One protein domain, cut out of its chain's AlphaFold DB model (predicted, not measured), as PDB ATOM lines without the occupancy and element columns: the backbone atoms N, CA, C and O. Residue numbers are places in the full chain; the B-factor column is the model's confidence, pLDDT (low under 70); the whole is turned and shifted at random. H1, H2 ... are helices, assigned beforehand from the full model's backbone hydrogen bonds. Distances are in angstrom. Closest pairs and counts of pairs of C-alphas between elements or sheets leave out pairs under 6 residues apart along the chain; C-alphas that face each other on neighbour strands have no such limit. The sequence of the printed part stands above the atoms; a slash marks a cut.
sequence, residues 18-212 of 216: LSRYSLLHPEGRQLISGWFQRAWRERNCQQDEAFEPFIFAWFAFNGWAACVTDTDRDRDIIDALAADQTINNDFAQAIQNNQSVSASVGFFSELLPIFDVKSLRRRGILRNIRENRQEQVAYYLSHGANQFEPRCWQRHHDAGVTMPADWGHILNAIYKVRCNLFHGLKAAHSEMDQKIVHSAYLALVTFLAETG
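This is residues 18 to 212 of the 216 residues of an uncharacterized protein of Chloroflexi bacterium RBG_16_52_11 (UniProt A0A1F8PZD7). A long helix, H11, runs through the middle of a helical body: the hairpin of H2 and H3 packs on one side of it, H6 packs on another, and H10 crosses it, with H4 side by side with H10 and H5 crossing the beginning of H10. H1 and the beginning of H2 lie toward one end of the longest axis; toward the other lie H7, H8 and H9, which touch no helix and are joined by loops. The 195 printed residues have eleven named helices, H1 to H11 in order along the chain, and no named strand; the class is all helix, with mostly crossed packing, few touching pairs being at a shallow tilt. The whole is compact, with a radius of gyration of the C-alphas of 16.6 A and spans of 50 by 34 by 32 A.

Start at H1, residues 19 to 23, which touches residues 64 to 68 alone of H3, residues 51 to 69; their closest C-alphas, of Arg 20 and Val 68, are 5.3 A apart. Next, H2, residues 26 to 41, forms a helical hairpin with H3, opposite ways at a shallow tilt of 34 degrees, only just short of steep; the closest C-alphas, of Ala 39 and Pro 53, are 4.4 A apart. H4, residues 74 to 83, touches H10, residues 167 to 182, opposite ways at a shallow tilt of 17 degrees, the closest C-alphas being those of Ala 82 and Gly 168, 4.0 A apart. H5, residues 85 to 97, is about perpendicular to H10 at 86 degrees; residues 87 to 92 and 167 to 168 alone touch, closest at the C-alphas of Asn 88 and Trp 167, 5.4 A. H6, residues 99 to 109, and H5 touch only at the corner, closest at the C-alphas of Ile 95 and Ser 102, 4.5 A. H7, residues 117 to 122, is close to H10 but not clearly touching, with the C-alphas of Val 117 and Asn 180 closest at 6.0 A. H8, residues 133 to 142, is close to H11, residues 191 to 210, but not clearly touching: the closest C-alphas, of Arg 133 and Met 192, are 7.6 A apart. H9, residues 153 to 158, is apart from H8 and from H10. Look at H11 last: it is the hub, touching H2, H3, H5, H6 and H10. With H6 it runs opposite ways at a tilt of 37 degrees, only just steep, and the closest C-alphas, of Ser 104 and Ala 203, are 4.8 A apart. Residues 51 to 57 alone of H3 touch H11, closest at the C-alphas of Phe 54 and Tyr 201, 5.1 A. In every helix but H11, with 15 of 16, each O i to N i+4 pair is within hydrogen-bond range.

Find C-alpha 19 at (47.425, -30.438, 15.125), where H1 begins. From C-alpha 26 at (52.020, -20.647, 23.601), H2 runs 22.0 A to C-alpha 41. H3 then measures 26.0 A, H4 14.3 A, H5 18.1 A and H6 15.0 A; the short H7 and H9 stand before and after H8, 14.3 A. H10 measures 22.4 A, and H11, 28.2 A, ends at C-alpha 210, (53.063, -42.598, 26.353).

The C-alphas farthest apart, of Pro 26 and Ser 142, are 51.4 A from each other. The printed part has no cut, and no link is long. Residues 114 to 115 pair with 148 to 149, antiparallel. Mean pLDDT of the printed part is 92.4; look for values under 70 at residues 128 to 131 and 183 to 189.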
ATOM      1  N   LEU A  18      44.314 -33.202  15.951       95.69
ATOM      2  CA  LEU A  18      45.414 -33.195  16.926       95.69
ATOM      3  C   LEU A  18      46.381 -32.015  16.724       95.69
ATOM      4  O   LEU A  18      46.870 -31.435  17.691       95.69
ATOM      5  N   SER A  19      46.582 -31.589  15.473       95.56
ATOM      6  CA  SER A  19      47.425 -30.438  15.125       95.56
ATOM      7  C   SER A  19      46.948 -29.110  15.717       95.56
ATOM      8  O   SER A  19      47.761 -28.202  15.880       95.56
ATOM      9  N   ARG A  20      45.663 -28.975  16.085       95.62
ATOM     10  CA  ARG A  20      45.138 -27.752  16.714       95.62
ATOM     11  C   ARG A  20      45.849 -27.439  18.023       95.62
ATOM     12  O   ARG A  20      46.120 -26.272  18.289       95.62
ATOM     13  N   TYR A  21      46.241 -28.458  18.788       95.94
ATOM     14  CA  TYR A  21      47.003 -28.243  20.016       95.94
ATOM     15  C   TYR A  21      48.363 -27.594  19.725       95.94
ATOM     16  O   TYR A  21      48.739 -26.614  20.366       95.94
ATOM     17  N   SER A  22      49.055 -28.030  18.669       92.06
ATOM     18  CA  SER A  22      50.305 -27.418  18.190       92.06
ATOM     19  C   SER A  22      50.132 -26.013  17.595       92.06
ATOM     20  O   SER A  22      51.124 -25.310  17.399       92.06
ATOM     21  N   LEU A  23      48.901 -25.571  17.336       92.81
ATOM     22  CA  LEU A  23      48.577 -24.216  16.875       92.81
ATOM     23  C   LEU A  23      48.033 -23.314  17.993       92.81
ATOM     24  O   LEU A  23      47.912 -22.107  17.793       92.81
ATOM     25  N   LEU A  24      47.727 -23.874  19.167       93.31
ATOM     26  CA  LEU A  24      47.256 -23.119  20.323       93.31
ATOM     27  C   LEU A  24      48.294 -22.074  20.758       93.31
ATOM     28  O   LEU A  24      49.503 -22.315  20.680       93.31
ATOM     29  N   HIS A  25      47.813 -20.933  21.263       94.31
ATOM     30  CA  HIS A  25      48.667 -19.879  21.811       94.31
ATOM     31  C   HIS A  25      49.686 -20.462  22.814       94.31
ATOM     32  O   HIS A  25      49.293 -21.280  23.656       94.31
ATOM     33  N   PRO A  26      50.973 -20.056  22.768       94.69
ATOM     34  CA  PRO A  26      52.020 -20.647  23.601       94.69
ATOM     35  C   PRO A  26      51.698 -20.661  25.099       94.69
ATOM     36  O   PRO A  26      51.918 -21.677  25.752       94.69
ATOM     37  N   GLU A  27      51.109 -19.588  25.628       95.44
ATOM     38  CA  GLU A  27      50.707 -19.514  27.042       95.44
ATOM     39  C   GLU A  27      49.597 -20.515  27.389       95.44
ATOM     40  O   GLU A  27      49.641 -21.156  28.437       95.44
ATOM     41  N   GLY A  28      48.624 -20.704  26.489       94.19
ATOM     42  CA  GLY A  28      47.555 -21.686  26.672       94.19
ATOM     43  C   GLY A  28      48.101 -23.113  26.686       94.19
ATOM     44  O   GLY A  28      47.731 -23.916  27.543       94.19
ATOM     45  N   ARG A  29      49.054 -23.414  25.793       95.69
ATOM     46  CA  ARG A  29      49.781 -24.690  25.833       95.69
ATOM     47  C   ARG A  29      50.551 -24.861  27.133       95.69
ATOM     48  O   ARG A  29      50.427 -25.910  27.752       95.69
ATOM     49  N   GLN A  30      51.304 -23.844  27.550       96.38
ATOM     50  CA  GLN A  30      52.103 -23.887  28.771       96.38
ATOM     51  C   GLN A  30      51.234 -24.144  30.005       96.38
ATOM     52  O   GLN A  30      51.632 -24.913  30.878       96.38
ATOM     53  N   LEU A  31      50.039 -23.554  30.064       96.81
ATOM     54  CA  LEU A  31      49.088 -23.792  31.144       96.81
ATOM     55  C   LEU A  31      48.612 -25.255  31.171       96.81
ATOM     56  O   LEU A  31      48.681 -25.901  32.218       96.81
ATOM     57  N   ILE A  32      48.203 -25.793  30.016       97.94
ATOM     58  CA  ILE A  32      47.768 -27.192  29.875       97.94
ATOM     59  C   ILE A  32      48.900 -28.158  30.247       97.94
ATOM     60  O   ILE A  32      48.692 -29.073  31.046       97.94
ATOM     61  N   SER A  33      50.108 -27.936  29.721       97.38
ATOM     62  CA  SER A  33      51.286 -28.742  30.058       97.38
ATOM     63  C   SER A  33      51.633 -28.627  31.542       97.38
ATOM     64  O   SER A  33      51.925 -29.633  32.174       97.38
ATOM     65  N   GLY A  34      51.536 -27.435  32.134       97.88
ATOM     66  CA  GLY A  34      51.802 -27.219  33.556       97.88
ATOM     67  C   GLY A  34      50.858 -28.002  34.471       97.88
ATOM     68  O   GLY A  34      51.304 -28.557  35.476       97.88
ATOM     69  N   TRP A  35      49.570 -28.109  34.125       98.50
ATOM     70  CA  TRP A  35      48.635 -28.980  34.847       98.50
ATOM     71  C   TRP A  35      49.000 -30.457  34.696       98.50
ATOM     72  O   TRP A  35      49.013 -31.180  35.692       98.50
ATOM     73  N   PHE A  36      49.356 -30.897  33.486       98.56
ATOM     74  CA  PHE A  36      49.746 -32.288  33.259       98.56
ATOM     75  C   PHE A  36      51.017 -32.661  34.025       98.56
ATOM     76  O   PHE A  36      51.048 -33.690  34.686       98.56
ATOM     77  N   GLN A  37      52.032 -31.796  34.009       98.25
ATOM     78  CA  GLN A  37      53.291 -31.999  34.730       98.25
ATOM     79  C   GLN A  37      53.081 -32.128  36.238       98.25
ATOM     80  O   GLN A  37      53.719 -32.961  36.881       98.25
ATOM     81  N   ARG A  38      52.182 -31.320  36.817       97.81
ATOM     82  CA  ARG A  38      51.818 -31.435  38.238       97.81
ATOM     83  C   ARG A  38      51.207 -32.789  38.540       97.81
ATOM     84  O   ARG A  38      51.660 -33.445  39.466       97.81
ATOM     85  N   ALA A  39      50.241 -33.218  37.729       98.25
ATOM     86  CA  ALA A  39      49.664 -34.544  37.868       98.25
ATOM     87  C   ALA A  39      50.757 -35.617  37.742       98.25
ATOM     88  O   ALA A  39      51.007 -36.355  38.682       98.25
ATOM     89  N   TRP A  40      51.512 -35.624  36.644       98.31
ATOM     90  CA  TRP A  40      52.528 -36.635  36.347       98.31
ATOM     91  C   TRP A  40      53.589 -36.832  37.442       98.31
ATOM     92  O   TRP A  40      54.040 -37.959  37.686       98.31
ATOM     93  N   ARG A  41      54.004 -35.755  38.118       97.81
ATOM     94  CA  ARG A  41      54.952 -35.829  39.245       97.81
ATOM     95  C   ARG A  41      54.405 -36.655  40.407       97.81
ATOM     96  O   ARG A  41      55.154 -37.434  40.986       97.81
ATOM     97  N   GLU A  42      53.103 -36.573  40.643       97.50
ATOM     98  CA  GLU A  42      52.378 -37.274  41.706       97.50
ATOM     99  C   GLU A  42      51.855 -38.655  41.268       97.50
ATOM    100  O   GLU A  42      51.032 -39.266  41.939       97.50
ATOM    101  N   ARG A  43      52.283 -39.203  40.121       96.00
ATOM    102  CA  ARG A  43      51.798 -40.517  39.634       96.00
ATOM    103  C   ARG A  43      52.123 -41.704  40.548       96.00
ATOM    104  O   ARG A  43      51.548 -42.764  40.370       96.00
ATOM    105  N   ASN A  44      53.036 -41.532  41.499       95.94
ATOM    106  CA  ASN A  44      53.382 -42.554  42.488       95.94
ATOM    107  C   ASN A  44      52.735 -42.280  43.863       95.94
ATOM    108  O   ASN A  44      53.193 -42.838  44.860       95.94
ATOM    109  N   CYS A  45      51.737 -41.389  43.930       95.38
ATOM    110  CA  CYS A  45      50.999 -41.089  45.158       95.38
ATOM    111  C   CYS A  45      50.234 -42.312  45.688       95.38
ATOM    112  O   CYS A  45      50.005 -43.293  44.972       95.38
ATOM    113  N   GLN A  46      49.836 -42.255  46.959       93.75
ATOM    114  CA  GLN A  46      48.943 -43.256  47.536       93.75
ATOM    115  C   GLN A  46      47.498 -43.075  47.035       93.75
ATOM    116  O   GLN A  46      47.120 -42.048  46.466       93.75
ATOM    117  N   GLN A  47      46.653 -44.094  47.228       90.75
ATOM    118  CA  GLN A  47      45.275 -44.075  46.709       90.75
ATOM    119  C   GLN A  47      44.423 -42.947  47.310       90.75
ATOM    120  O   GLN A  47      43.575 -42.377  46.620       90.75
ATOM    121  N   ASP A  48      44.641 -42.625  48.581       87.69
ATOM    122  CA  ASP A  48      43.961 -41.558  49.316       87.69
ATOM    123  C   ASP A  48      44.420 -40.151  48.907       87.69
ATOM    124  O   ASP A  48      43.665 -39.189  49.059       87.69
ATOM    125  N   GLU A  49      45.590 -40.040  48.282       91.88
ATOM    126  CA  GLU A  49      46.167 -38.793  47.765       91.88
ATOM    127  C   GLU A  49      45.789 -38.524  46.298       91.88
ATOM    128  O   GLU A  49      45.964 -37.417  45.793       91.88
ATOM    129  N   ALA A  50      45.210 -39.504  45.600       94.06
ATOM    130  CA  ALA A  50      45.024 -39.466  44.149       94.06
ATOM    131  C   ALA A  50      43.989 -38.444  43.635       94.06
ATOM    132  O   ALA A  50      43.897 -38.202  42.431       94.06
ATOM    133  N   PHE A  51      43.182 -37.849  44.516       92.19
ATOM    134  CA  PHE A  51      42.090 -36.947  44.129       92.19
ATOM    135  C   PHE A  51      42.589 -35.666  43.461       92.19
ATOM    136  O   PHE A  51      42.104 -35.295  42.392       92.19
ATOM    137  N   GLU A  52      43.547 -34.985  44.084       94.12
ATOM    138  CA  GLU A  52      44.123 -33.750  43.554       94.12
ATOM    139  C   GLU A  52      44.893 -33.957  42.236       94.12
ATOM    140  O   GLU A  52      44.583 -33.259  41.261       94.12
ATOM    141  N   PRO A  53      45.822 -34.926  42.111       97.00
ATOM    142  CA  PRO A  53      46.513 -35.155  40.848       97.00
ATOM    143  C   PRO A  53      45.563 -35.631  39.745       97.00
ATOM    144  O   PRO A  53      45.750 -35.255  38.586       97.00
ATOM    145  N   PHE A  54      44.480 -36.346  40.079       97.69
ATOM    146  CA  PHE A  54      43.430 -36.645  39.105       97.69
ATOM    147  C   PHE A  54      42.733 -35.383  38.582       97.69
ATOM    148  O   PHE A  54      42.463 -35.286  37.384       97.69
ATOM    149  N   ILE A  55      42.455 -34.399  39.444       96.19
ATOM    150  CA  ILE A  55      41.860 -33.121  39.027       96.19
ATOM    151  C   ILE A  55      42.806 -32.370  38.083       96.19
ATOM    152  O   ILE A  55      42.363 -31.904  37.031       96.19
ATOM    153  N   PHE A  56      44.102 -32.300  38.399       98.12
ATOM    154  CA  PHE A  56      45.089 -31.680  37.508       98.12
ATOM    155  C   PHE A  56      45.217 -32.417  36.171       98.12
ATOM    156  O   PHE A  56      45.216 -31.772  35.119       98.12
ATOM    157  N   ALA A  57      45.245 -33.754  36.189       98.44
ATOM    158  CA  ALA A  57      45.237 -34.569  34.976       98.44
ATOM    159  C   ALA A  57      43.994 -34.283  34.130       98.44
ATOM    160  O   ALA A  57      44.092 -34.107  32.916       98.44
ATOM    161  N   TRP A  58      42.825 -34.180  34.769       98.00
ATOM    162  CA  TRP A  58      41.579 -33.878  34.081       98.00
ATOM    163  C   TRP A  58      41.556 -32.464  33.497       98.00
ATOM    164  O   TRP A  58      41.068 -32.290  32.386       98.00
ATOM    165  N   PHE A  59      42.074 -31.450  34.196       97.50
ATOM    166  CA  PHE A  59      42.178 -30.095  33.640       97.50
ATOM    167  C   PHE A  59      43.073 -30.055  32.406       97.50
ATOM    168  O   PHE A  59      42.683 -29.476  31.391       97.50
ATOM    169  N   ALA A  60      44.227 -30.722  32.462       98.44
ATOM    170  CA  ALA A  60      45.119 -30.825  31.317       98.44
ATOM    171  C   ALA A  60      44.454 -31.554  30.142       98.44
ATOM    172  O   ALA A  60      44.410 -31.028  29.030       98.44
ATOM    173  N   PHE A  61      43.867 -32.724  30.409       98.44
ATOM    174  CA  PHE A  61      43.134 -33.502  29.416       98.44
ATOM    175  C   PHE A  61      42.001 -32.688  28.793       98.44
ATOM    176  O   PHE A  61      41.916 -32.611  27.576       98.44
ATOM    177  N   ASN A  62      41.160 -32.037  29.599       97.50
ATOM    178  CA  ASN A  62      40.015 -31.280  29.102       97.50
ATOM    179  C   ASN A  62      40.441 -30.067  28.266       97.50
ATOM    180  O   ASN A  62      39.823 -29.796  27.243       97.50
ATOM    181  N   GLY A  63      41.505 -29.360  28.666       97.19
ATOM    182  CA  GLY A  63      42.046 -28.239  27.892       97.19
ATOM    183  C   GLY A  63      42.623 -28.680  26.544       97.19
ATOM    184  O   GLY A  63      42.326 -28.074  25.513       97.19
ATOM    185  N   TRP A  64      43.397 -29.770  26.530       98.12
ATOM    186  CA  TRP A  64      43.872 -30.393  25.290       98.12
ATOM    187  C   TRP A  64      42.703 -30.853  24.413       98.12
ATOM    188  O   TRP A  64      42.643 -30.540  23.224       98.12
ATOM    189  N   ALA A  65      41.738 -31.537  25.019       97.38
ATOM    190  CA  ALA A  65      40.601 -32.129  24.345       97.38
ATOM    191  C   ALA A  65      39.686 -31.067  23.718       97.38
ATOM    192  O   ALA A  65      39.303 -31.204  22.555       97.38
ATOM    193  N   ALA A  66      39.391 -29.979  24.436       96.25
ATOM    194  CA  ALA A  66      38.632 -28.844  23.914       96.25
ATOM    195  C   ALA A  66      39.321 -28.215  22.695       96.25
ATOM    196  O   ALA A  66      38.669 -27.911  21.699       96.25
ATOM    197  N   CYS A  67      40.655 -28.115  22.721       95.56
ATOM    198  CA  CYS A  67      41.437 -27.600  21.602       95.56
ATOM    199  C   CYS A  67      41.367 -28.506  20.361       95.56
ATOM    200  O   CYS A  67      41.084 -28.032  19.259       95.56
ATOM    201  N   VAL A  68      41.595 -29.814  20.510       96.94
ATOM    202  CA  VAL A  68      41.619 -30.731  19.354       96.94
ATOM    203  C   VAL A  68      40.224 -31.002  18.785       96.94
ATOM    204  O   VAL A  68      40.093 -31.274  17.589       96.94
ATOM    205  N   THR A  69      39.176 -30.871  19.603       95.06
ATOM    206  CA  THR A  69      37.774 -31.063  19.188       95.06
ATOM    207  C   THR A  69      37.055 -29.772  18.791       95.06
ATOM    208  O   THR A  69      36.031 -29.863  18.115       95.06
ATOM    209  N   ASP A  70      37.594 -28.600  19.144       94.06
ATOM    210  CA  ASP A  70      36.996 -27.275  18.898       94.06
ATOM    211  C   ASP A  70      35.593 -27.137  19.525       94.06
ATOM    212  O   ASP A  70      34.608 -26.763  18.887       94.06
ATOM    213  N   THR A  71      35.476 -27.541  20.795       91.44
ATOM    214  CA  THR A  71      34.243 -27.447  21.589       91.44
ATOM    215  C   THR A  71      34.546 -27.426  23.083       91.44
ATOM    216  O   THR A  71      35.401 -28.166  23.550       91.44
ATOM    217  N   ASP A  72      33.745 -26.687  23.852       90.25
ATOM    218  CA  ASP A  72      33.864 -26.619  25.318       90.25
ATOM    219  C   ASP A  72      32.870 -27.527  26.060       90.25
ATOM    220  O   ASP A  72      32.892 -27.656  27.284       90.25
ATOM    221  N   ARG A  73      31.942 -28.162  25.336       91.69
ATOM    222  CA  ARG A  73      30.970 -29.080  25.940       91.69
ATOM    223  C   ARG A  73      31.617 -30.434  26.204       91.69
ATOM    224  O   ARG A  73      31.739 -31.229  25.276       91.69
ATOM    225  N   ASP A  74      31.911 -30.729  27.475       92.06
ATOM    226  CA  ASP A  74      32.517 -31.996  27.927       92.06
ATOM    227  C   ASP A  74      31.945 -33.234  27.221       92.06
ATOM    228  O   ASP A  74      32.676 -34.096  26.754       92.06
ATOM    229  N   ARG A  75      30.613 -33.353  27.142       90.81
ATOM    230  CA  ARG A  75      29.992 -34.542  26.548       90.81
ATOM    231  C   ARG A  75      30.340 -34.688  25.071       90.81
ATOM    232  O   ARG A  75      30.589 -35.798  24.625       90.81
ATOM    233  N   ASP A  76      30.362 -33.583  24.340       91.88
ATOM    234  CA  ASP A  76      30.680 -33.614  22.922       91.88
ATOM    235  C   ASP A  76      32.176 -33.878  22.689       91.88
ATOM    236  O   ASP A  76      32.527 -34.560  21.730       91.88
ATOM    237  N   ILE A  77      33.039 -33.385  23.588       94.38
ATOM    238  CA  ILE A  77      34.468 -33.715  23.613       94.38
ATOM    239  C   ILE A  77      34.646 -35.232  23.750       94.38
ATOM    240  O   ILE A  77      35.317 -35.862  22.937       94.38
ATOM    241  N   ILE A  78      34.023 -35.826  24.772       95.00
ATOM    242  CA  ILE A  78      34.162 -37.252  25.081       95.00
ATOM    243  C   ILE A  78      33.628 -38.120  23.942       95.00
ATOM    244  O   ILE A  78      34.297 -39.072  23.550       95.00
ATOM    245  N   ASP A  79      32.471 -37.764  23.379       92.19
ATOM    246  CA  ASP A  79      31.881 -38.489  22.252       92.19
ATOM    247  C   ASP A  79      32.800 -38.434  21.009       92.19
ATOM    248  O   ASP A  79      32.984 -39.451  20.338       92.19
ATOM    249  N   ALA A  80      33.422 -37.280  20.721       93.44
ATOM    250  CA  ALA A  80      34.346 -37.121  19.594       93.44
ATOM    251  C   ALA A  80      35.645 -37.918  19.786       93.44
ATOM    252  O   ALA A  80      36.057 -38.651  18.888       93.44
ATOM    253  N   LEU A  81      36.273 -37.825  20.963       95.00
ATOM    254  CA  LEU A  81      37.515 -38.547  21.252       95.00
ATOM    255  C   LEU A  81      37.310 -40.066  21.319       95.00
ATOM    256  O   LEU A  81      38.177 -40.813  20.881       95.00
ATOM    257  N   ALA A  82      36.175 -40.535  21.848       93.94
ATOM    258  CA  ALA A  82      35.859 -41.963  21.906       93.94
ATOM    259  C   ALA A  82      35.670 -42.583  20.510       93.94
ATOM    260  O   ALA A  82      35.952 -43.767  20.322       93.94
ATOM    261  N   ALA A  83      35.200 -41.789  19.542       91.94
ATOM    262  CA  ALA A  83      34.967 -42.217  18.167       91.94
ATOM    263  C   ALA A  83      36.176 -42.015  17.235       91.94
ATOM    264  O   ALA A  83      36.142 -42.496  16.102       91.94
ATOM    265  N   ASP A  84      37.227 -41.313  17.671       92.94
ATOM    266  CA  ASP A  84      38.373 -41.017  16.814       92.94
ATOM    267  C   ASP A  84      39.257 -42.250  16.592       92.94
ATOM    268  O   ASP A  84      39.786 -42.847  17.532       92.94
ATOM    269  N   GLN A  85      39.433 -42.634  15.328       92.19
ATOM    270  CA  GLN A  85      40.167 -43.849  14.976       92.19
ATOM    271  C   GLN A  85      41.662 -43.748  15.295       92.19
ATOM    272  O   GLN A  85      42.267 -44.759  15.646       92.19
ATOM    273  N   THR A  86      42.252 -42.554  15.189       95.19
ATOM    274  CA  THR A  86      43.680 -42.343  15.464       95.19
ATOM    275  C   THR A  86      43.948 -42.585  16.940       95.19
ATOM    276  O   THR A  86      44.749 -43.447  17.281       95.19
ATOM    277  N   ILE A  87      43.177 -41.937  17.815       96.50
ATOM    278  CA  ILE A  87      43.318 -42.093  19.266       96.50
ATOM    279  C   ILE A  87      43.047 -43.536  19.703       96.50
ATOM    280  O   ILE A  87      43.766 -44.075  20.542       96.50
ATOM    281  N   ASN A  88      42.038 -44.197  19.125       95.56
ATOM    282  CA  ASN A  88      41.768 -45.605  19.431       95.56
ATOM    283  C   ASN A  88      42.931 -46.526  19.016       95.56
ATOM    284  O   ASN A  88      43.249 -47.465  19.749       95.56
ATOM    285  N   ASN A  89      43.569 -46.266  17.871       96.75
ATOM    286  CA  ASN A  89      44.736 -47.026  17.424       96.75
ATOM    287  C   ASN A  89      45.947 -46.773  18.329       96.75
ATOM    288  O   ASN A  89      46.589 -47.734  18.750       96.75
ATOM    289  N   ASP A  90      46.211 -45.515  18.675       98.12
ATOM    290  CA  ASP A  90      47.317 -45.127  19.553       98.12
ATOM    291  C   ASP A  90      47.145 -45.745  20.949       98.12
ATOM    292  O   ASP A  90      48.094 -46.269  21.526       98.12
ATOM    293  N   PHE A  91      45.913 -45.793  21.469       98.19
ATOM    294  CA  PHE A  91      45.593 -46.469  22.730       98.19
ATOM    295  C   PHE A  91      45.822 -47.981  22.665       98.19
ATOM    296  O   PHE A  91      46.426 -48.560  23.570       98.19
ATOM    297  N   ALA A  92      45.380 -48.631  21.585       97.62
ATOM    298  CA  ALA A  92      45.609 -50.060  21.389       97.62
ATOM    299  C   ALA A  92      47.110 -50.389  21.301       97.62
ATOM    300  O   ALA A  92      47.557 -51.362  21.907       97.62
ATOM    301  N   GLN A  93      47.889 -49.561  20.599       98.00
ATOM    302  CA  GLN A  93      49.345 -49.697  20.523       98.00
ATOM    303  C   GLN A  93      50.011 -49.460  21.883       98.00
ATOM    304  O   GLN A  93      50.868 -50.247  22.278       98.00
ATOM    305  N   ALA A  94      49.590 -48.437  22.632       97.94
ATOM    306  CA  ALA A  94      50.132 -48.140  23.958       97.94
ATOM    307  C   ALA A  94      49.923 -49.306  24.942       97.94
ATOM    308  O   ALA A  94      50.846 -49.674  25.664       97.94
ATOM    309  N   ILE A  95      48.748 -49.947  24.933       97.31
ATOM    310  CA  ILE A  95      48.487 -51.141  25.759       97.31
ATOM    311  C   ILE A  95      49.366 -52.329  25.351       97.31
ATOM    312  O   ILE A  95      49.792 -53.097  26.212       97.31
ATOM    313  N   GLN A  96      49.617 -52.510  24.053       96.50
ATOM    314  CA  GLN A  96      50.434 -53.621  23.555       96.50
ATOM    315  C   GLN A  96      51.924 -53.426  23.853       96.50
ATOM    316  O   GLN A  96      52.614 -54.393  24.170       96.50
ATOM    317  N   ASN A  97      52.409 -52.187  23.767       96.50
ATOM    318  CA  ASN A  97      53.839 -51.885  23.772       96.50
ATOM    319  C   ASN A  97      54.361 -51.389  25.127       96.50
ATOM    320  O   ASN A  97      55.561 -51.486  25.380       96.50
ATOM    321  N   ASN A  98      53.492 -50.886  26.011       97.06
ATOM    322  CA  ASN A  98      53.889 -50.342  27.305       97.06
ATOM    323  C   ASN A  98      53.193 -51.071  28.469       97.06
ATOM    324  O   ASN A  98      51.989 -50.938  28.705       97.06
ATOM    325  N   GLN A  99      53.988 -51.801  29.258       96.75
ATOM    326  CA  GLN A  99      53.505 -52.567  30.411       96.75
ATOM    327  C   GLN A  99      52.841 -51.690  31.486       96.75
ATOM    328  O   GLN A  99      51.890 -52.134  32.126       96.75
ATOM    329  N   SER A 100      53.303 -50.451  31.679       95.56
ATOM    330  CA  SER A 100      52.729 -49.515  32.656       95.56
ATOM    331  C   SER A 100      51.320 -49.072  32.255       95.56
ATOM    332  O   SER A 100      50.406 -49.083  33.085       95.56
ATOM    333  N   VAL A 101      51.121 -48.757  30.969       97.31
ATOM    334  CA  VAL A 101      49.796 -48.428  30.415       97.31
ATOM    335  C   VAL A 101      48.878 -49.642  30.525       97.31
ATOM    336  O   VAL A 101      47.779 -49.537  31.068       97.31
ATOM    337  N   SER A 102      49.356 -50.807  30.081       97.75
ATOM    338  CA  SER A 102      48.611 -52.067  30.128       97.75
ATOM    339  C   SER A 102      48.141 -52.418  31.543       97.75
ATOM    340  O   SER A 102      46.953 -52.659  31.761       97.75
ATOM    341  N   ALA A 103      49.040 -52.354  32.531       97.31
ATOM    342  CA  ALA A 103      48.713 -52.622  33.929       97.31
ATOM    343  C   ALA A 103      47.706 -51.606  34.487       97.31
ATOM    344  O   ALA A 103      46.705 -51.999  35.081       97.31
ATOM    345  N   SER A 104      47.927 -50.307  34.255       97.50
ATOM    346  CA  SER A 104      47.045 -49.245  34.761       97.50
ATOM    347  C   SER A 104      45.625 -49.358  34.193       97.50
ATOM    348  O   SER A 104      44.645 -49.252  34.933       97.50
ATOM    349  N   VAL A 105      45.500 -49.628  32.890       97.69
ATOM    350  CA  VAL A 105      44.204 -49.849  32.231       97.69
ATOM    351  C   VAL A 105      43.557 -51.152  32.702       97.69
ATOM    352  O   VAL A 105      42.348 -51.170  32.944       97.69
ATOM    353  N   GLY A 106      44.335 -52.224  32.869       97.19
ATOM    354  CA  GLY A 106      43.862 -53.505  33.397       97.19
ATOM    355  C   GLY A 106      43.239 -53.355  34.784       97.19
ATOM    356  O   GLY A 106      42.065 -53.677  34.965       97.19
ATOM    357  N   PHE A 107      43.969 -52.750  35.727       96.00
ATOM    358  CA  PHE A 107      43.470 -52.497  37.082       96.00
ATOM    359  C   PHE A 107      42.212 -51.627  37.098       96.00
ATOM    360  O   PHE A 107      41.281 -51.895  37.856       96.00
ATOM    361  N   PHE A 108      42.145 -50.592  36.258       97.44
ATOM    362  CA  PHE A 108      40.937 -49.775  36.174       97.44
ATOM    363  C   PHE A 108      39.748 -50.547  35.581       97.44
ATOM    364  O   PHE A 108      38.616 -50.390  36.043       97.44
ATOM    365  N   SER A 109      39.997 -51.420  34.601       96.25
ATOM    366  CA  SER A 109      38.963 -52.237  33.952       96.25
ATOM    367  C   SER A 109      38.297 -53.220  34.922       96.25
ATOM    368  O   SER A 109      37.090 -53.446  34.828       96.25
ATOM    369  N   GLU A 110      39.036 -53.741  35.904       94.50
ATOM    370  CA  GLU A 110      38.499 -54.598  36.975       94.50
ATOM    371  C   GLU A 110      37.482 -53.882  37.881       94.50
ATOM    372  O   GLU A 110      36.675 -54.524  38.557       94.50
ATOM    373  N   LEU A 111      37.494 -52.546  37.906       94.88
ATOM    374  CA  LEU A 111      36.596 -51.744  38.738       94.88
ATOM    375  C   LEU A 111      35.278 -51.391  38.037       94.88
ATOM    376  O   LEU A 111      34.381 -50.823  38.675       94.88
ATOM    377  N   LEU A 112      35.132 -51.715  36.751       95.38
ATOM    378  CA  LEU A 112      33.921 -51.437  35.983       95.38
ATOM    379  C   LEU A 112      32.731 -52.285  36.480       95.38
ATOM    380  O   LEU A 112      32.924 -53.422  36.908       95.38
ATOM    381  N   PRO A 113      31.497 -51.740  36.457       96.25
ATOM    382  CA  PRO A 113      31.080 -50.487  35.825       96.25
ATOM    383  C   PRO A 113      31.038 -49.307  36.805       96.25
ATOM    384  O   PRO A 113      30.575 -49.428  37.938       96.25
ATOM    385  N   ILE A 114      31.436 -48.113  36.383       95.81
ATOM    386  CA  ILE A 114      31.390 -46.927  37.243       95.81
ATOM    387  C   ILE A 114      29.956 -46.391  37.307       95.81
ATOM    388  O   ILE A 114      29.437 -45.849  36.334       95.81
ATOM    389  N   PHE A 115      29.314 -46.516  38.469       94.56
ATOM    390  CA  PHE A 115      27.941 -46.056  38.686       94.56
ATOM    391  C   PHE A 115      27.836 -44.543  38.861       94.56
ATOM    392  O   PHE A 115      28.732 -43.891  39.391       94.56
ATOM    393  N   ASP A 116      26.696 -43.983  38.465       93.12
ATOM    394  CA  ASP A 116      26.312 -42.614  38.788       93.12
ATOM    395  C   ASP A 116      25.926 -42.500  40.269       93.12
ATOM    396  O   ASP A 116      24.833 -42.892  40.685       93.12
ATOM    397  N   VAL A 117      26.828 -41.949  41.083       89.56
ATOM    398  CA  VAL A 117      26.659 -41.906  42.547       89.56
ATOM    399  C   VAL A 117      25.449 -41.053  42.944       89.56
ATOM    400  O   VAL A 117      24.759 -41.353  43.920       89.56
ATOM    401  N   LYS A 118      25.124 -40.020  42.157       89.50
ATOM    402  CA  LYS A 118      23.946 -39.169  42.376       89.50
ATOM    403  C   LYS A 118      22.649 -39.958  42.208       89.50
ATOM    404  O   LYS A 118      21.742 -39.805  43.028       89.50
ATOM    405  N   SER A 119      22.566 -40.804  41.185       91.81
ATOM    406  CA  SER A 119      21.443 -41.718  40.965       91.81
ATOM    407  C   SER A 119      21.308 -42.739  42.099       91.81
ATOM    408  O   SER A 119      20.221 -42.877  42.660       91.81
ATOM    409  N   LEU A 120      22.412 -43.376  42.515       91.00
ATOM    410  CA  LEU A 120      22.411 -44.325  43.640       91.00
ATOM    411  C   LEU A 120      21.926 -43.671  44.941       91.00
ATOM    412  O   LEU A 120      21.070 -44.221  45.638       91.00
ATOM    413  N   ARG A 121      22.426 -42.467  45.249       88.69
ATOM    414  CA  ARG A 121      22.023 -41.703  46.437       88.69
ATOM    415  C   ARG A 121      20.540 -41.348  46.406       88.69
ATOM    416  O   ARG A 121      19.858 -41.540  47.404       88.69
ATOM    417  N   ARG A 122      20.027 -40.859  45.270       90.12
ATOM    418  CA  ARG A 122      18.600 -40.515  45.103       90.12
ATOM    419  C   ARG A 122      17.674 -41.711  45.305       90.12
ATOM    420  O   ARG A 122      16.559 -41.532  45.774       90.12
ATOM    421  N   ARG A 123      18.138 -42.909  44.955       90.81
ATOM    422  CA  ARG A 123      17.414 -44.170  45.155       90.81
ATOM    423  C   ARG A 123      17.552 -44.732  46.574       90.81
ATOM    424  O   ARG A 123      16.885 -45.706  46.886       90.81
ATOM    425  N   GLY A 124      18.413 -44.157  47.416       89.69
ATOM    426  CA  GLY A 124      18.672 -44.665  48.766       89.69
ATOM    427  C   GLY A 124      19.458 -45.982  48.800       89.69
ATOM    428  O   GLY A 124      19.430 -46.675  49.810       89.69
ATOM    429  N   ILE A 125      20.156 -46.333  47.713       89.50
ATOM    430  CA  ILE A 125      20.883 -47.610  47.578       89.50
ATOM    431  C   ILE A 125      22.402 -47.431  47.611       89.50
ATOM    432  O   ILE A 125      23.134 -48.400  47.467       89.50
ATOM    433  N   LEU A 126      22.907 -46.207  47.778       85.00
ATOM    434  CA  LEU A 126      24.343 -45.968  47.920       85.00
ATOM    435  C   LEU A 126      24.831 -46.557  49.253       85.00
ATOM    436  O   LEU A 126      24.398 -46.110  50.314       85.00
ATOM    437  N   ARG A 127      25.735 -47.543  49.203       74.75
ATOM    438  CA  ARG A 127      26.311 -48.189  50.391       74.75
ATOM    439  C   ARG A 127      27.837 -48.131  50.363       74.75
ATOM    440  O   ARG A 127      28.459 -48.492  49.364       74.75
ATOM    441  N   ASN A 128      28.432 -47.789  51.504       65.19
ATOM    442  CA  ASN A 128      29.863 -47.969  51.755       65.19
ATOM    443  C   ASN A 128      30.117 -49.416  52.202       65.19
ATOM    444  O   ASN A 128      30.354 -49.675  53.380       65.19
ATOM    445  N   ILE A 129      30.001 -50.372  51.277       60.84
ATOM    446  CA  ILE A 129      30.466 -51.746  51.513       60.84
ATOM    447  C   ILE A 129      31.979 -51.709  51.315       60.84
ATOM    448  O   ILE A 129      32.438 -51.388  50.220       60.84
ATOM    449  N   ARG A 130      32.739 -51.918  52.392       58.78
ATOM    450  CA  ARG A 130      34.158 -51.549  52.433       58.78
ATOM    451  C   ARG A 130      35.075 -52.435  51.588       58.78
ATOM    452  O   ARG A 130      36.135 -51.956  51.223       58.78
ATOM    453  N   GLU A 131      34.699 -53.661  51.219       67.50
ATOM    454  CA  GLU A 131      35.753 -54.633  50.866       67.50
ATOM    455  C   GLU A 131      35.590 -55.374  49.529       67.50
ATOM    456  O   GLU A 131      36.601 -55.732  48.928       67.50
ATOM    457  N   ASN A 132      34.380 -55.540  48.976       84.19
ATOM    458  CA  ASN A 132      34.207 -56.295  47.728       84.19
ATOM    459  C   ASN A 132      33.481 -55.503  46.632       84.19
ATOM    460  O   ASN A 132      32.280 -55.224  46.699       84.19
ATOM    461  N   ARG A 133      34.226 -55.179  45.568       89.19
ATOM    462  CA  ARG A 133      33.697 -54.470  44.401       89.19
ATOM    463  C   ARG A 133      32.596 -55.260  43.696       89.19
ATOM    464  O   ARG A 133      31.586 -54.667  43.332       89.19
ATOM    465  N   GLN A 134      32.767 -56.567  43.513       89.25
ATOM    466  CA  GLN A 134      31.804 -57.407  42.796       89.25
ATOM    467  C   GLN A 134      30.474 -57.496  43.549       89.25
ATOM    468  O   GLN A 134      29.415 -57.315  42.949       89.25
ATOM    469  N   GLU A 135      30.519 -57.676  44.870       89.12
ATOM    470  CA  GLU A 135      29.321 -57.653  45.719       89.12
ATOM    471  C   GLU A 135      28.619 -56.296  45.669       89.12
ATOM    472  O   GLU A 135      27.394 -56.231  45.575       89.12
ATOM    473  N   GLN A 136      29.385 -55.201  45.676       89.38
ATOM    474  CA  GLN A 136      28.824 -53.860  45.556       89.38
ATOM    475  C   GLN A 136      28.112 -53.660  44.208       89.38
ATOM    476  O   GLN A 136      27.012 -53.107  44.170       89.38
ATOM    477  N   VAL A 137      28.714 -54.124  43.108       92.31
ATOM    478  CA  VAL A 137      28.092 -54.100  41.774       92.31
ATOM    479  C   VAL A 137      26.797 -54.915  41.783       92.31
ATOM    480  O   VAL A 137      25.748 -54.380  41.426       92.31
ATOM    481  N   ALA A 138      26.840 -56.164  42.253       92.00
ATOM    482  CA  ALA A 138      25.670 -57.042  42.326       92.00
ATOM    483  C   ALA A 138      24.545 -56.445  43.190       92.00
ATOM    484  O   ALA A 138      23.367 -56.481  42.817       92.00
ATOM    485  N   TYR A 139      24.897 -55.826  44.319       92.19
ATOM    486  CA  TYR A 139      23.955 -55.121  45.181       92.19
ATOM    487  C   TYR A 139      23.279 -53.957  44.444       92.19
ATOM    488  O   TYR A 139      22.052 -53.876  44.421       92.19
ATOM    489  N   TYR A 140      24.045 -53.081  43.789       93.50
ATOM    490  CA  TYR A 140      23.465 -51.950  43.061       93.50
ATOM    491  C   TYR A 140      22.536 -52.402  41.931       93.50
ATOM    492  O   TYR A 140      21.443 -51.851  41.791       93.50
ATOM    493  N   LEU A 141      22.925 -53.422  41.166       93.88
ATOM    494  CA  LEU A 141      22.111 -53.939  40.063       93.88
ATOM    495  C   LEU A 141      20.814 -54.587  40.558       93.88
ATOM    496  O   LEU A 141      19.738 -54.235  40.076       93.88
ATOM    497  N   SER A 142      20.888 -55.447  41.579       93.62
ATOM    498  CA  SER A 142      19.699 -56.079  42.183       93.62
ATOM    499  C   SER A 142      18.721 -55.072  42.801       93.62
ATOM    500  O   SER A 142      17.540 -55.374  42.943       93.62
ATOM    501  N   HIS A 143      19.185 -53.858  43.113       93.94
ATOM    502  CA  HIS A 143      18.366 -52.764  43.639       93.94
ATOM    503  C   HIS A 143      18.035 -51.693  42.579       93.94
ATOM    504  O   HIS A 143      17.648 -50.567  42.904       93.94
ATOM    505  N   GLY A 144      18.161 -52.036  41.292       93.56
ATOM    506  CA  GLY A 144      17.658 -51.232  40.177       93.56
ATOM    507  C   GLY A 144      18.573 -50.091  39.726       93.56
ATOM    508  O   GLY A 144      18.094 -49.128  39.113       93.56
ATOM    509  N   ALA A 145      19.873 -50.151  40.023       94.31
ATOM    510  CA  ALA A 145      20.841 -49.229  39.439       94.31
ATOM    511  C   ALA A 145      20.968 -49.467  37.929       94.31
ATOM    512  O   ALA A 145      21.272 -50.563  37.478       94.31
ATOM    513  N   ASN A 146      20.765 -48.410  37.146       94.50
ATOM    514  CA  ASN A 146      20.758 -48.471  35.682       94.50
ATOM    515  C   ASN A 146      21.545 -47.329  35.020       94.50
ATOM    516  O   ASN A 146      21.455 -47.125  33.813       94.50
ATOM    517  N   GLN A 147      22.276 -46.541  35.811       95.12
ATOM    518  CA  GLN A 147      23.102 -45.441  35.319       95.12
ATOM    519  C   GLN A 147      24.555 -45.716  35.683       95.12
ATOM    520  O   GLN A 147      24.960 -45.519  36.830       95.12
ATOM    521  N   PHE A 148      25.325 -46.175  34.706       95.81
ATOM    522  CA  PHE A 148      26.741 -46.484  34.846       95.81
ATOM    523  C   PHE A 148      27.451 -46.407  33.491       95.81
ATOM    524  O   PHE A 148      26.804 -46.392  32.445       95.81
ATOM    525  N   GLU A 149      28.778 -46.334  33.525       96.25
ATOM    526  CA  GLU A 149      29.645 -46.402  32.347       96.25
ATOM    527  C   GLU A 149      30.711 -47.500  32.539       96.25
ATOM    528  O   GLU A 149      31.210 -47.658  33.658       96.25
ATOM    529  N   PRO A 150      31.097 -48.246  31.489       96.00
ATOM    530  CA  PRO A 150      30.551 -48.199  30.131       96.00
ATOM    531  C   PRO A 150      29.116 -48.750  30.061       96.00
ATOM    532  O   PRO A 150      28.794 -49.743  30.711       96.00
ATOM    533  N   ARG A 151      28.244 -48.135  29.253       94.50
ATOM    534  CA  ARG A 151      26.824 -48.544  29.124       94.50
ATOM    535  C   ARG A 151      26.612 -49.984  28.669       94.50
ATOM    536  O   ARG A 151      25.628 -50.605  29.054       94.50
ATOM    537  N   CYS A 152      27.523 -50.517  27.860       94.81
ATOM    538  CA  CYS A 152      27.463 -51.897  27.389       94.81
ATOM    539  C   CYS A 152      27.874 -52.929  28.453       94.81
ATOM    540  O   CYS A 152      27.735 -54.122  28.196       94.81
ATOM    541  N   TRP A 153      28.356 -52.515  29.634       95.56
ATOM    542  CA  TRP A 153      28.919 -53.435  30.630       95.56
ATOM    543  C   TRP A 153      27.969 -54.576  31.001       95.56
ATOM    544  O   TRP A 153      28.379 -55.732  30.967       95.56
ATOM    545  N   GLN A 154      26.690 -54.274  31.254       93.94
ATOM    546  CA  GLN A 154      25.681 -55.280  31.614       93.94
ATOM    547  C   GLN A 154      25.556 -56.357  30.532       93.94
ATOM    548  O   GLN A 154      25.611 -57.540  30.833       93.94
ATOM    549  N   ARG A 155      25.485 -55.953  29.257       94.94
ATOM    550  CA  ARG A 155      25.382 -56.884  28.126       94.94
ATOM    551  C   ARG A 155      26.576 -57.840  28.062       94.94
ATOM    552  O   ARG A 155      26.399 -59.008  27.742       94.94
ATOM    553  N   HIS A 156      27.786 -57.347  28.326       94.44
ATOM    554  CA  HIS A 156      28.985 -58.187  28.326       94.44
ATOM    555  C   HIS A 156      29.043 -59.108  29.548       94.44
ATOM    556  O   HIS A 156      29.373 -60.283  29.404       94.44
ATOM    557  N   HIS A 157      28.662 -58.594  30.719       91.94
ATOM    558  CA  HIS A 157      28.565 -59.372  31.949       91.94
ATOM    559  C   HIS A 157      27.571 -60.534  31.813       91.94
ATOM    560  O   HIS A 157      27.937 -61.678  32.069       91.94
ATOM    561  N   ASP A 158      26.359 -60.259  31.327       93.12
ATOM    562  CA  ASP A 158      25.304 -61.261  31.142       93.12
ATOM    563  C   ASP A 158      25.697 -62.323  30.096       93.12
ATOM    564  O   ASP A 158      25.305 -63.484  30.200       93.12
ATOM    565  N   ALA A 159      26.507 -61.947  29.099       94.31
ATOM    566  CA  ALA A 159      27.046 -62.861  28.094       94.31
ATOM    567  C   ALA A 159      28.295 -63.637  28.563       94.31
ATOM    568  O   ALA A 159      28.811 -64.463  27.811       94.31
ATOM    569  N   GLY A 160      28.809 -63.370  29.770       92.88
ATOM    570  CA  GLY A 160      30.014 -64.017  30.296       92.88
ATOM    571  C   GLY A 160      31.291 -63.684  29.519       92.88
ATOM    572  O   GLY A 160      32.243 -64.463  29.544       92.88
ATOM    573  N   VAL A 161      31.323 -62.552  28.809       92.19
ATOM    574  CA  VAL A 161      32.480 -62.122  28.010       92.19
ATOM    575  C   VAL A 161      33.223 -60.977  28.686       92.19
ATOM    576  O   VAL A 161      32.636 -60.118  29.344       92.19
ATOM    577  N   THR A 162      34.538 -60.929  28.485       88.56
ATOM    578  CA  THR A 162      35.374 -59.842  28.995       88.56
ATOM    579  C   THR A 162      34.964 -58.504  28.377       88.56
ATOM    580  O   THR A 162      34.640 -58.410  27.188       88.56
ATOM    581  N   MET A 163      34.985 -57.448  29.191       90.44
ATOM    582  CA  MET A 163      34.751 -56.093  28.711       90.44
ATOM    583  C   MET A 163      35.903 -55.652  27.793       90.44
ATOM    584  O   MET A 163      37.061 -55.811  28.184       90.44
ATOM    585  N   PRO A 164      35.640 -55.070  26.609       91.94
ATOM    586  CA  PRO A 164      36.679 -54.434  25.821       91.94
ATOM    587  C   PRO A 164      37.344 -53.303  26.611       91.94
ATOM    588  O   PRO A 164      36.672 -52.428  27.155       91.94
ATOM    589  N   ALA A 165      38.672 -53.316  26.626       91.06
ATOM    590  CA  ALA A 165      39.505 -52.264  27.192       91.06
ATOM    591  C   ALA A 165      40.056 -51.374  26.065       91.06
ATOM    592  O   ALA A 165      41.263 -51.265  25.889       91.06
ATOM    593  N   ASP A 166      39.169 -50.797  25.248       94.62
ATOM    594  CA  ASP A 166      39.537 -49.777  24.255       94.62
ATOM    595  C   ASP A 166      39.310 -48.357  24.786       94.62
ATOM    596  O   ASP A 166      38.659 -48.151  25.816       94.62
ATOM    597  N   TRP A 167      39.850 -47.371  24.066       96.69
ATOM    598  CA  TRP A 167      39.827 -45.976  24.494       96.69
ATOM    599  C   TRP A 167      38.413 -45.468  24.764       96.69
ATOM    600  O   TRP A 167      38.182 -44.813  25.776       96.69
ATOM    601  N   GLY A 168      37.446 -45.804  23.909       95.62
ATOM    602  CA  GLY A 168      36.070 -45.341  24.070       95.62
ATOM    603  C   GLY A 168      35.437 -45.813  25.381       95.62
ATOM    604  O   GLY A 168      34.798 -45.016  26.079       95.62
ATOM    605  N   HIS A 169      35.632 -47.084  25.744       96.62
ATOM    606  CA  HIS A 169      35.127 -47.632  27.007       96.62
ATOM    607  C   HIS A 169      35.823 -46.995  28.214       96.62
ATOM    608  O   HIS A 169      35.155 -46.530  29.144       96.62
ATOM    609  N   ILE A 170      37.156 -46.930  28.179       97.94
ATOM    610  CA  ILE A 170      37.969 -46.399  29.277       97.94
ATOM    611  C   ILE A 170      37.689 -44.910  29.496       97.94
ATOM    612  O   ILE A 170      37.415 -44.498  30.624       97.94
ATOM    613  N   LEU A 171      37.639 -44.109  28.430       98.00
ATOM    614  CA  LEU A 171      37.368 -42.676  28.508       98.00
ATOM    615  C   LEU A 171      35.985 -42.376  29.102       98.00
ATOM    616  O   LEU A 171      35.862 -41.509  29.971       98.00
ATOM    617  N   ASN A 172      34.938 -43.093  28.680       97.00
ATOM    618  CA  ASN A 172      33.591 -42.886  29.224       97.00
ATOM    619  C   ASN A 172      33.513 -43.237  30.717       97.00
ATOM    620  O   ASN A 172      32.875 -42.513  31.492       97.00
ATOM    621  N   ALA A 173      34.204 -44.298  31.137       97.44
ATOM    622  CA  ALA A 173      34.311 -44.663  32.543       97.44
ATOM    623  C   ALA A 173      35.077 -43.603  33.357       97.44
ATOM    624  O   ALA A 173      34.560 -43.145  34.379       97.44
ATOM    625  N   ILE A 174      36.245 -43.137  32.890       98.12
ATOM    626  CA  ILE A 174      37.022 -42.060  33.539       98.12
ATOM    627  C   ILE A 174      36.179 -40.787  33.647       98.12
ATOM    628  O   ILE A 174      36.118 -40.156  34.708       98.12
ATOM    629  N   TYR A 175      35.456 -40.423  32.587       97.12
ATOM    630  CA  TYR A 175      34.591 -39.252  32.621       97.12
ATOM    631  C   TYR A 175      33.481 -39.382  33.671       97.12
ATOM    632  O   TYR A 175      33.182 -38.422  34.388       97.12
ATOM    633  N   LYS A 176      32.902 -40.577  33.843       96.12
ATOM    634  CA  LYS A 176      31.944 -40.829  34.925       96.12
ATOM    635  C   LYS A 176      32.594 -40.708  36.308       96.12
ATOM    636  O   LYS A 176      31.974 -40.116  37.194       96.12
ATOM    637  N   VAL A 177      33.831 -41.185  36.493       95.88
ATOM    638  CA  VAL A 177      34.602 -40.980  37.738       95.88
ATOM    639  C   VAL A 177      34.735 -39.490  38.044       95.88
ATOM    640  O   VAL A 177      34.385 -39.070  39.150       95.88
ATOM    641  N   ARG A 178      35.130 -38.681  37.054       94.56
ATOM    642  CA  ARG A 178      35.206 -37.220  37.176       94.56
ATOM    643  C   ARG A 178      33.867 -36.609  37.572       94.56
ATOM    644  O   ARG A 178      33.803 -35.866  38.547       94.56
ATOM    645  N   CYS A 179      32.782 -36.936  36.870       92.81
ATOM    646  CA  CYS A 179      31.446 -36.435  37.213       92.81
ATOM    647  C   CYS A 179      31.048 -36.765  38.660       92.81
ATOM    648  O   CYS A 179      30.467 -35.925  39.341       92.81
ATOM    649  N   ASN A 180      31.358 -37.969  39.144       91.25
ATOM    650  CA  ASN A 180      31.054 -38.366  40.519       91.25
ATOM    651  C   ASN A 180      31.862 -37.570  41.559       91.25
ATOM    652  O   ASN A 180      31.338 -37.278  42.634       91.25
ATOM    653  N   LEU A 181      33.104 -37.206  41.232       86.38
ATOM    654  CA  LEU A 181      33.996 -36.436  42.101       86.38
ATOM    655  C   LEU A 181      33.487 -34.992  42.272       86.38
ATOM    656  O   LEU A 181      33.259 -34.543  43.393       86.38
ATOM    657  N   PHE A 182      33.176 -34.303  41.168       74.31
ATOM    658  CA  PHE A 182      32.709 -32.905  41.191       74.31
ATOM    659  C   PHE A 182      31.310 -32.701  41.788       74.31
ATOM    660  O   PHE A 182      30.954 -31.584  42.154       74.31
ATOM    661  N   HIS A 183      30.504 -33.755  41.929       69.88
ATOM    662  CA  HIS A 183      29.224 -33.661  42.636       69.88
ATOM    663  C   HIS A 183      29.361 -33.738  44.169       69.88
ATOM    664  O   HIS A 183      28.341 -33.708  44.857       69.88
ATOM    665  N   GLY A 184      30.584 -33.844  44.710       58.53
ATOM    666  CA  GLY A 184      30.838 -33.895  46.157       58.53
ATOM    667  C   GLY A 184      30.297 -35.162  46.825       58.53
ATOM    668  O   GLY A 184      30.025 -35.167  48.022       58.53
ATOM    669  N   LEU A 185      30.066 -36.218  46.037       56.88
ATOM    670  CA  LEU A 185      29.463 -37.471  46.502       56.88
ATOM    671  C   LEU A 185      30.478 -38.597  46.694       56.88
ATOM    672  O   LEU A 185      30.138 -39.596  47.323       56.88
ATOM    673  N   LYS A 186      31.697 -38.448  46.165       59.56
ATOM    674  CA  LYS A 186      32.828 -39.307  46.522       59.56
ATOM    675  C   LYS A 186      33.446 -38.741  47.785       59.56
ATOM    676  O   LYS A 186      33.963 -37.626  47.773       59.56
ATOM    677  N   ALA A 187      33.346 -39.490  48.869       56.78
ATOM    678  CA  ALA A 187      33.943 -39.066  50.112       56.78
ATOM    679  C   ALA A 187      35.393 -39.547  50.161       56.78
ATOM    680  O   ALA A 187      35.662 -40.715  49.891       56.78
ATOM    681  N   ALA A 188      36.315 -38.666  50.551       54.88
ATOM    682  CA  ALA A 188      37.738 -38.989  50.680       54.88
ATOM    683  C   ALA A 188      38.025 -40.150  51.655       54.88
ATOM    684  O   ALA A 188      39.134 -40.653  51.676       54.88
ATOM    685  N   HIS A 189      37.038 -40.594  52.441       53.12
ATOM    686  CA  HIS A 189      37.139 -41.711  53.386       53.12
ATOM    687  C   HIS A 189      36.593 -43.051  52.850       53.12
ATOM    688  O   HIS A 189      36.509 -44.022  53.599       53.12
ATOM    689  N   SER A 190      36.144 -43.109  51.594       73.19
ATOM    690  CA  SER A 190      35.706 -44.350  50.947       73.19
ATOM    691  C   SER A 190      36.887 -44.974  50.204       73.19
ATOM    692  O   SER A 190      37.275 -44.486  49.144       73.19
ATOM    693  N   GLU A 191      37.446 -46.062  50.739       76.38
ATOM    694  CA  GLU A 191      38.574 -46.792  50.131       76.38
ATOM    695  C   GLU A 191      38.273 -47.223  48.686       76.38
ATOM    696  O   GLU A 191      39.110 -47.103  47.795       76.38
ATOM    697  N   MET A 192      37.035 -47.647  48.405       85.31
ATOM    698  CA  MET A 192      36.630 -47.995  47.042       85.31
ATOM    699  C   MET A 192      36.639 -46.774  46.113       85.31
ATOM    700  O   MET A 192      37.025 -46.877  44.948       85.31
ATOM    701  N   ASP A 193      36.229 -45.602  46.607       86.12
ATOM    702  CA  ASP A 193      36.284 -44.379  45.807       86.12
ATOM    703  C   ASP A 193      37.717 -43.924  45.554       86.12
ATOM    704  O   ASP A 193      37.997 -43.527  44.421       86.12
ATOM    705  N   GLN A 194      38.593 -44.027  46.558       89.12
ATOM    706  CA  GLN A 194      40.034 -43.790  46.434       89.12
ATOM    707  C   GLN A 194      40.634 -44.706  45.361       89.12
ATOM    708  O   GLN A 194      41.219 -44.220  44.392       89.12
ATOM    709  N   LYS A 195      40.379 -46.019  45.441       92.62
ATOM    710  CA  LYS A 195      40.861 -47.006  44.464       92.62
ATOM    711  C   LYS A 195      40.374 -46.714  43.043       92.62
ATOM    712  O   LYS A 195      41.160 -46.791  42.096       92.62
ATOM    713  N   ILE A 196      39.097 -46.353  42.880       94.31
ATOM    714  CA  ILE A 196      38.516 -45.981  41.579       94.31
ATOM    715  C   ILE A 196      39.169 -44.716  41.020       94.31
ATOM    716  O   ILE A 196      39.506 -44.687  39.839       94.31
ATOM    717  N   VAL A 197      39.328 -43.672  41.839       95.12
ATOM    718  CA  VAL A 197      39.920 -42.397  41.405       95.12
ATOM    719  C   VAL A 197      41.388 -42.587  41.040       95.12
ATOM    720  O   VAL A 197      41.784 -42.192  39.950       95.12
ATOM    721  N   HIS A 198      42.158 -43.269  41.887       96.69
ATOM    722  CA  HIS A 198      43.561 -43.581  41.637       96.69
ATOM    723  C   HIS A 198      43.756 -44.403  40.357       96.69
ATOM    724  O   HIS A 198      44.570 -44.051  39.507       96.69
ATOM    725  N   SER A 199      42.961 -45.458  40.156       97.56
ATOM    726  CA  SER A 199      43.086 -46.296  38.953       97.56
ATOM    727  C   SER A 199      42.686 -45.538  37.678       97.56
ATOM    728  O   SER A 199      43.364 -45.653  36.660       97.56
ATOM    729  N   ALA A 200      41.631 -44.712  37.732       98.12
ATOM    730  CA  ALA A 200      41.230 -43.848  36.615       98.12
ATOM    731  C   ALA A 200      42.310 -42.812  36.275       98.12
ATOM    732  O   ALA A 200      42.581 -42.543  35.104       98.12
ATOM    733  N   TYR A 201      42.925 -42.240  37.310       98.38
ATOM    734  CA  TYR A 201      44.017 -41.290  37.200       98.38
ATOM    735  C   TYR A 201      45.227 -41.895  36.489       98.38
ATOM    736  O   TYR A 201      45.655 -41.348  35.471       98.38
ATOM    737  N   LEU A 202      45.726 -43.041  36.962       98.38
ATOM    738  CA  LEU A 202      46.876 -43.706  36.352       98.38
ATOM    739  C   LEU A 202      46.598 -44.136  34.913       98.38
ATOM    740  O   LEU A 202      47.427 -43.879  34.039       98.38
ATOM    741  N   ALA A 203      45.426 -44.719  34.641       98.31
ATOM    742  CA  ALA A 203      45.031 -45.100  33.286       98.31
ATOM    743  C   ALA A 203      45.031 -43.896  32.325       98.31
ATOM    744  O   ALA A 203      45.469 -44.022  31.184       98.31
ATOM    745  N   LEU A 204      44.591 -42.721  32.790       98.56
ATOM    746  CA  LEU A 204      44.593 -41.499  31.988       98.56
ATOM    747  C   LEU A 204      46.012 -40.980  31.736       98.56
ATOM    748  O   LEU A 204      46.393 -40.765  30.588       98.56
ATOM    749  N   VAL A 205      46.794 -40.746  32.793       98.44
ATOM    750  CA  VAL A 205      48.079 -40.048  32.632       98.44
ATOM    751  C   VAL A 205      49.127 -40.902  31.945       98.44
ATOM    752  O   VAL A 205      49.873 -40.371  31.125       98.44
ATOM    753  N   THR A 206      49.169 -42.208  32.220       97.94
ATOM    754  CA  THR A 206      50.127 -43.116  31.565       97.94
ATOM    755  C   THR A 206      49.893 -43.169  30.061       97.94
ATOM    756  O   THR A 206      50.852 -43.056  29.306       97.94
ATOM    757  N   PHE A 207      48.634 -43.234  29.620       98.31
ATOM    758  CA  PHE A 207      48.290 -43.180  28.202       98.31
ATOM    759  C   PHE A 207      48.668 -41.841  27.548       98.31
ATOM    760  O   PHE A 207      49.290 -41.826  26.484       98.31
ATOM    761  N   LEU A 208      48.313 -40.716  28.177       98.31
ATOM    762  CA  LEU A 208      48.573 -39.383  27.615       98.31
ATOM    763  C   LEU A 208      50.071 -39.080  27.489       98.31
ATOM    764  O   LEU A 208      50.478 -38.450  26.513       98.31
ATOM    765  N   ALA A 209      50.874 -39.541  28.452       97.81
ATOM    766  CA  ALA A 209      52.325 -39.408  28.402       97.81
ATOM    767  C   ALA A 209      52.951 -40.334  27.353       97.81
ATOM    768  O   ALA A 209      53.789 -39.879  26.578       97.81
ATOM    769  N   GLU A 210      52.532 -41.604  27.300       97.56
ATOM    770  CA  GLU A 210      53.063 -42.598  26.353       97.56
ATOM    771  C   GLU A 210      52.852 -42.178  24.896       97.56
ATOM    772  O   GLU A 210      53.749 -42.292  24.067       97.56
ATOM    773  N   THR A 211      51.672 -41.646  24.582       97.12
ATOM    774  CA  THR A 211      51.339 -41.186  23.225       97.12
ATOM    775  C   THR A 211      51.913 -39.815  22.881       97.12
ATOM    776  O   THR A 211      51.829 -39.380  21.734       97.12
ATOM    777  N   GLY A 212      52.470 -39.098  23.860       96.69
ATOM    778  CA  GLY A 212      52.955 -37.734  23.672       96.69
ATOM    779  C   GLY A 212      51.851 -36.714  23.381       96.69
ATOM    780  O   GLY A 212      52.156 -35.600  22.959       96.69
TER     781      GLY A 212